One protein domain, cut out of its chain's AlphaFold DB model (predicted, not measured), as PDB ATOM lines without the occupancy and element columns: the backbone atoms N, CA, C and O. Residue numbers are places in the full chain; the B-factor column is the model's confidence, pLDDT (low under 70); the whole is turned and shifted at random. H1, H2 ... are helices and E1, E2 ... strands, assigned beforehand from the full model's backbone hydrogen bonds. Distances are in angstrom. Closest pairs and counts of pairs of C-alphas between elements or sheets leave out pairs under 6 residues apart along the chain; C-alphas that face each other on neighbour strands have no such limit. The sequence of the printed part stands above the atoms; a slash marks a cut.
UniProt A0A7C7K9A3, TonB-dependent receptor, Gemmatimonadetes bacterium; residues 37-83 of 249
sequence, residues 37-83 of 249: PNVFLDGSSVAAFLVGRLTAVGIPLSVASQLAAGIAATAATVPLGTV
ATOM      1  N   PRO A  37     242.724 277.389 266.007       82.31
ATOM      2  CA  PRO A  37     242.101 276.206 265.441       82.31
ATOM      3  C   PRO A  37     243.165 275.133 265.208       82.31
ATOM      4  O   PRO A  37     244.206 275.397 264.607       82.31
ATOM      5  N   ASN A  38     242.906 273.915 265.675       82.25
ATOM      6  CA  ASN A  38     243.759 272.767 265.397       82.25
ATOM      7  C   ASN A  38     243.173 271.970 264.233       82.25
ATOM      8  O   ASN A  38     241.961 271.771 264.144       82.25
ATOM      9  N   VAL A  39     244.046 271.498 263.352       86.44
ATOM     10  CA  VAL A  39     243.701 270.537 262.310       86.44
ATOM     11  C   VAL A  39     243.843 269.149 262.912       86.44
ATOM     12  O   VAL A  39     244.923 268.777 263.365       86.44
ATOM     13  N   PHE A  40     242.761 268.381 262.918       88.31
ATOM     14  CA  PHE A  40     242.741 267.005 263.408       88.31
ATOM     15  C   PHE A  40     242.753 266.017 262.243       88.31
ATOM     16  O   PHE A  40     242.414 266.367 261.110       88.31
ATOM     17  N   LEU A  41     243.133 264.769 262.521       89.75
ATOM     18  CA  LEU A  41     242.907 263.685 261.570       89.75
ATOM     19  C   LEU A  41     241.409 263.522 261.307       89.75
ATOM     20  O   LEU A  41     240.604 263.433 262.232       89.75
ATOM     21  N   ASP A  42     241.039 263.396 260.037       89.56
ATOM     22  CA  ASP A  42     239.686 262.998 259.674       89.56
ATOM     23  C   ASP A  42     239.513 261.491 259.910       89.56
ATOM     24  O   ASP A  42     240.104 260.658 259.212       89.56
ATOM     25  N   GLY A  43     238.707 261.129 260.911       91.25
ATOM     26  CA  GLY A  43     238.501 259.733 261.300       91.25
ATOM     27  C   GLY A  43     237.982 258.867 260.148       91.25
ATOM     28  O   GLY A  43     238.410 257.724 259.994       91.25
ATOM     29  N   SER A  44     237.123 259.412 259.284       91.69
ATOM     30  CA  SER A  44     236.568 258.661 258.152       91.69
ATOM     31  C   SER A  44     237.640 258.291 257.117       91.69
ATOM     32  O   SER A  44     237.706 257.147 256.659       91.69
ATOM     33  N   SER A  45     238.555 259.219 256.839       92.69
ATOM     34  CA  SER A  45     239.691 259.045 255.937       92.69
ATOM     35  C   SER A  45     240.714 258.071 256.515       92.69
ATOM     36  O   SER A  45     241.206 257.193 255.801       92.69
ATOM     37  N   VAL A  46     240.992 258.166 257.821       93.69
ATOM     38  CA  VAL A  46     241.848 257.203 258.530       93.69
ATOM     39  C   VAL A  46     241.244 255.801 258.471       93.69
ATOM     40  O   VAL A  46     241.949 254.848 258.135       93.69
ATOM     41  N   ALA A  47     239.942 255.659 258.736       94.94
ATOM     42  CA  ALA A  47     239.260 254.372 258.671       94.94
ATOM     43  C   ALA A  47     239.356 253.759 257.266       94.94
ATOM     44  O   ALA A  47     239.751 252.601 257.121       94.94
ATOM     45  N   ALA A  48     239.060 254.545 256.224       95.56
ATOM     46  CA  ALA A  48     239.137 254.100 254.836       95.56
ATOM     47  C   ALA A  48     240.557 253.650 254.450       95.56
ATOM     48  O   ALA A  48     240.736 252.581 253.859       95.56
ATOM     49  N   PHE A  49     241.576 254.423 254.839       95.12
ATOM     50  CA  PHE A  49     242.975 254.075 254.611       95.12
ATOM     51  C   PHE A  49     243.360 252.758 255.302       95.12
ATOM     52  O   PHE A  49     243.952 251.877 254.673       95.12
ATOM     53  N   LEU A  50     242.993 252.590 256.577       95.88
ATOM     54  CA  LEU A  50     243.297 251.382 257.345       95.88
ATOM     55  C   LEU A  50     242.606 250.142 256.769       95.88
ATOM     56  O   LEU A  50     243.264 249.115 256.613       95.88
ATOM     57  N   VAL A  51     241.329 250.230 256.382       97.50
ATOM     58  CA  VAL A  51     240.615 249.117 255.731       97.50
ATOM     59  C   VAL A  51     241.345 248.668 254.466       97.50
ATOM     60  O   VAL A  51     241.590 247.471 254.292       97.50
ATOM     61  N   GLY A  52     241.754 249.609 253.609       96.69
ATOM     62  CA  GLY A  52     242.495 249.293 252.386       96.69
ATOM     63  C   GLY A  52     243.836 248.604 252.662       96.69
ATOM     64  O   GLY A  52     244.191 247.634 251.998       96.69
ATOM     65  N   ARG A  53     244.573 249.051 253.687       97.19
ATOM     66  CA  ARG A  53     245.873 248.464 254.055       97.19
ATOM     67  C   ARG A  53     245.751 247.081 254.691       97.19
ATOM     68  O   ARG A  53     246.550 246.205 254.369       97.19
ATOM     69  N   LEU A  54     244.772 246.879 255.568       96.94
ATOM     70  CA  LEU A  54     244.555 245.611 256.270       96.94
ATOM     71  C   LEU A  54     244.041 244.528 255.312       96.94
ATOM     72  O   LEU A  54     244.523 243.397 255.333       96.94
ATOM     73  N   THR A  55     243.118 244.877 254.415       97.19
ATOM     74  CA  THR A  55     242.622 243.933 253.401       97.19
ATOM     75  C   THR A  55     243.701 243.540 252.392       97.19
ATOM     76  O   THR A  55     243.784 242.371 252.022       97.19
ATOM     77  N   ALA A  56     244.597 244.463 252.021       96.50
ATOM     78  CA  ALA A  56     245.722 244.176 251.129       96.50
ATOM     79  C   ALA A  56     246.722 243.148 251.693       96.50
ATOM     80  O   ALA A  56     247.410 242.484 250.920       96.50
ATOM     81  N   VAL A  57     246.795 242.986 253.020       96.19
ATOM     82  CA  VAL A  57     247.626 241.958 253.677       96.19
ATOM     83  C   VAL A  57     246.834 240.699 254.059       96.19
ATOM     84  O   VAL A  57     247.330 239.856 254.801       96.19
ATOM     85  N   GLY A  58     245.609 240.553 253.541       95.25
ATOM     86  CA  GLY A  58     244.792 239.346 253.682       95.25
ATOM     87  C   GLY A  58     243.857 239.320 254.892       95.25
ATOM     88  O   GLY A  58     243.264 238.278 255.167       95.25
ATOM     89  N   ILE A  59     243.686 240.432 255.617       96.75
ATOM     90  CA  ILE A  59     242.706 240.497 256.712       96.75
ATOM     91  C   ILE A  59     241.291 240.606 256.114       96.75
ATOM     92  O   ILE A  59     241.059 241.479 255.274       96.75
ATOM     93  N   PRO A  60     240.323 239.767 256.537       97.56
ATOM     94  CA  PRO A  60     238.948 239.841 256.045       97.56
ATOM     95  C   PRO A  60     238.330 241.228 256.234       97.56
ATOM     96  O   PRO A  60     238.513 241.856 257.278       97.56
ATOM     97  N   LEU A  61     237.541 241.676 255.251       96.12
ATOM     98  CA  LEU A  61     236.943 243.017 255.232       96.12
ATOM     99  C   LEU A  61     236.174 243.344 256.519       96.12
ATOM    100  O   LEU A  61     236.349 244.423 257.070       96.12
ATOM    101  N   SER A  62     235.381 242.405 257.036       95.69
ATOM    102  CA  SER A  62     234.617 242.595 258.275       95.69
ATOM    103  C   SER A  62     235.509 242.896 259.485       95.69
ATOM    104  O   SER A  62     235.214 243.804 260.259       95.69
ATOM    105  N   VAL A  63     236.630 242.181 259.616       95.94
ATOM    106  CA  VAL A  63     237.605 242.372 260.700       95.94
ATOM    107  C   VAL A  63     238.376 243.680 260.507       95.94
ATOM    108  O   VAL A  63     238.562 244.436 261.459       95.94
ATOM    109  N   ALA A  64     238.778 243.984 259.270       96.31
ATOM    110  CA  ALA A  64     239.472 245.222 258.932       96.31
ATOM    111  C   ALA A  64     238.614 246.462 259.229       96.31
ATOM    112  O   ALA A  64     239.111 247.414 259.826       96.31
ATOM    113  N   SER A  65     237.327 246.440 258.868       95.38
ATOM    114  CA  SER A  65     236.383 247.528 259.146       95.38
ATOM    115  C   SER A  65     236.178 247.754 260.642       95.38
ATOM    116  O   SER A  65     236.175 248.900 261.084       95.38
ATOM    117  N   GLN A  66     236.061 246.685 261.433       94.94
ATOM    118  CA  GLN A  66     235.892 246.803 262.883       94.94
ATOM    119  C   GLN A  66     237.141 247.387 263.561       94.94
ATOM    120  O   GLN A  66     237.027 248.288 264.392       94.94
ATOM    121  N   LEU A  67     238.336 246.918 263.183       93.69
ATOM    122  CA  LEU A  67     239.595 247.431 263.728       93.69
ATOM    123  C   LEU A  67     239.832 248.892 263.321       93.69
ATOM    124  O   LEU A  67     240.201 249.719 264.155       93.69
ATOM    125  N   ALA A  68     239.581 249.219 262.051       94.81
ATOM    126  CA  ALA A  68     239.722 250.572 261.532       94.81
ATOM    127  C   ALA A  68     238.771 251.556 262.224       94.81
ATOM    128  O   ALA A  68     239.203 252.653 262.556       94.81
ATOM    129  N   ALA A  69     237.522 251.163 262.500       92.19
ATOM    130  CA  ALA A  69     236.569 252.001 263.227       92.19
ATOM    131  C   ALA A  69     237.044 252.319 264.656       92.19
ATOM    132  O   ALA A  69     236.962 253.468 265.087       92.19
ATOM    133  N   GLY A  70     237.597 251.328 265.366       89.81
ATOM    134  CA  GLY A  70     238.150 251.530 266.709       89.81
ATOM    135  C   GLY A  70     239.352 252.479 266.722       89.81
ATOM    136  O   GLY A  70     239.411 253.385 267.548       89.81
ATOM    137  N   ILE A  71     240.284 252.317 265.776       91.44
ATOM    138  CA  ILE A  71     241.479 253.172 265.678       91.44
ATOM    139  C   ILE A  71     241.113 254.581 265.202       91.44
ATOM    140  O   ILE A  71     241.627 255.555 265.740       91.44
ATOM    141  N   ALA A  72     240.231 254.703 264.209       92.44
ATOM    142  CA  ALA A  72     239.834 255.982 263.630       92.44
ATOM    143  C   ALA A  72     239.192 256.926 264.651       92.44
ATOM    144  O   ALA A  72     239.472 258.123 264.619       92.44
ATOM    145  N   ALA A  73     238.383 256.394 265.573       87.50
ATOM    146  CA  ALA A  73     237.772 257.182 266.638       87.50
ATOM    147  C   ALA A  73     238.828 257.847 267.538       87.50
ATOM    148  O   ALA A  73     238.708 259.023 267.865       87.50
ATOM    149  N   THR A  74     239.894 257.123 267.895       87.56
ATOM    150  CA  THR A  74     241.004 257.675 268.688       87.56
ATOM    151  C   THR A  74     241.940 258.539 267.848       87.56
ATOM    152  O   THR A  74     242.419 259.567 268.306       87.56
ATOM    153  N   ALA A  75     242.201 258.159 266.598       87.31
ATOM    154  CA  ALA A  75     243.059 258.928 265.702       87.31
ATOM    155  C   ALA A  75     242.490 260.332 265.446       87.31
ATOM    156  O   ALA A  75     243.254 261.290 265.399       87.31
ATOM    157  N   ALA A  76     241.164 260.468 265.360       87.50
ATOM    158  CA  ALA A  76     240.491 261.751 265.178       87.50
ATOM    159  C   ALA A  76     240.710 262.749 266.333       87.50
ATOM    160  O   ALA A  76     240.505 263.944 266.148       87.50
ATOM    161  N   THR A  77     241.165 262.301 267.508       84.94
ATOM    162  CA  THR A  77     241.502 263.199 268.626       84.94
ATOM    163  C   THR A  77     242.954 263.684 268.585       84.94
ATOM    164  O   THR A  77     243.360 264.454 269.453       84.94
ATOM    165  N   VAL A  78     243.763 263.226 267.620       84.06
ATOM    166  CA  VAL A  78     245.178 263.599 267.489       84.06
ATOM    167  C   VAL A  78     245.304 264.849 266.605       84.06
ATOM    168  O   VAL A  78     244.929 264.798 265.428       84.06
ATOM    169  N   PRO A  79     245.840 265.968 267.127       83.06
ATOM    170  CA  PRO A  79     246.095 267.156 266.322       83.06
ATOM    171  C   PRO A  79     247.287 266.920 265.382       83.06
ATOM    172  O   PRO A  79     248.335 266.423 265.795       83.06
ATOM    173  N   LEU A  80     247.127 267.287 264.112       84.75
ATOM    174  CA  LEU A  80     248.163 267.241 263.075       84.75
ATOM    175  C   LEU A  80     248.934 268.554 262.943       84.75
ATOM    176  O   LEU A  80     250.062 268.559 262.457       84.75
ATOM    177  N   GLY A  81     248.317 269.661 263.340       83.25
ATOM    178  CA  GLY A  81     248.915 270.982 263.255       83.25
ATOM    179  C   GLY A  81     247.948 272.070 263.691       83.25
ATOM    180  O   GLY A  81     246.770 271.816 263.941       83.25
ATOM    181  N   THR A  82     248.459 273.287 263.767       85.31
ATOM    182  CA  THR A  82     247.697 274.492 264.077       85.31
ATOM    183  C   THR A  82     247.409 275.278 262.803       85.31
ATOM    184  O   THR A  82     248.190 275.265 261.849       85.31
ATOM    185  N   VAL A  83     246.273 275.970 262.766       83.31
ATOM    186  CA  VAL A  83     245.998 276.968 261.733       83.31
ATOM    187  C   VAL A  83     246.721 278.252 262.126       83.31
ATOM    188  O   VAL A  83     246.349 278.904 263.102       83.31
TER     189      VAL A  83
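AT A GLANCE: This is residues 37 to 83 of the 249 residues of the protein "TonB-dependent receptor" of Gemmatimonadetes bacterium (UniProt A0A7C7K9A3). A small two-stranded antiparallel sheet, E1 and E2, forms a narrow tip beyond the open end of a helical hairpin, H1 and H2, whose turn lies at the far end of the rod. The printed part has 47 residues, with two named strands and two named helices in the order E1, H1, H2, E2, and the class is mostly helix. It is loose, with a radius of gyration of the C-alphas of 11.9 A, and the C-alphas span 38 by 16 by 11 A.

IN THESE COORDINATES: E1 is residues 38 to 40 and begins with C-alpha 38 at (243.759, 272.767, 265.397). Its partner E2 is residues 79 to 82 and ends with C-alpha 82 at (247.697, 274.492, 264.077). H1, residues 43 to 56, measures 19.9 A from first to last C-alpha, and C-alpha 56 is at (245.722, 244.176, 251.129). H2, residues 61 to 75, measures 20.0 A.

HOW THE PARTS SIT: E1 and E2 are antiparallel neighbours, with 152 degrees between their directions. N 39 and O 81 are within hydrogen-bond range at 2.8 A, as are N 80 and O 39 at 2.8 A. H1 and H2 touch and form a helical hairpin; their closest C-alphas, those of Gly 43 and Ala 72, are 4.6 A apart. They run opposite ways at a steep tilt of 37 degrees, only just past shallow. Every O i to N i+4 pair in H1 is within hydrogen-bond range, and 10 of 11 in H2. H1 and E2 are apart. E1 and H2 are only just apart, their closest C-alphas 8.4 A from each other.

THE WHOLE: The two C-alphas farthest apart, those of Pro 37 and Gly 58, are 38.8 A apart, while the first and last printed C-alphas, of Pro 37 and Val 83, are 5.4 A apart. The links E1 to H1, H1 to H2 and H2 to E2 are tight, and the printed part has no cut. The mean pLDDT of the printed part is 91.6, and no printed residue is under 70.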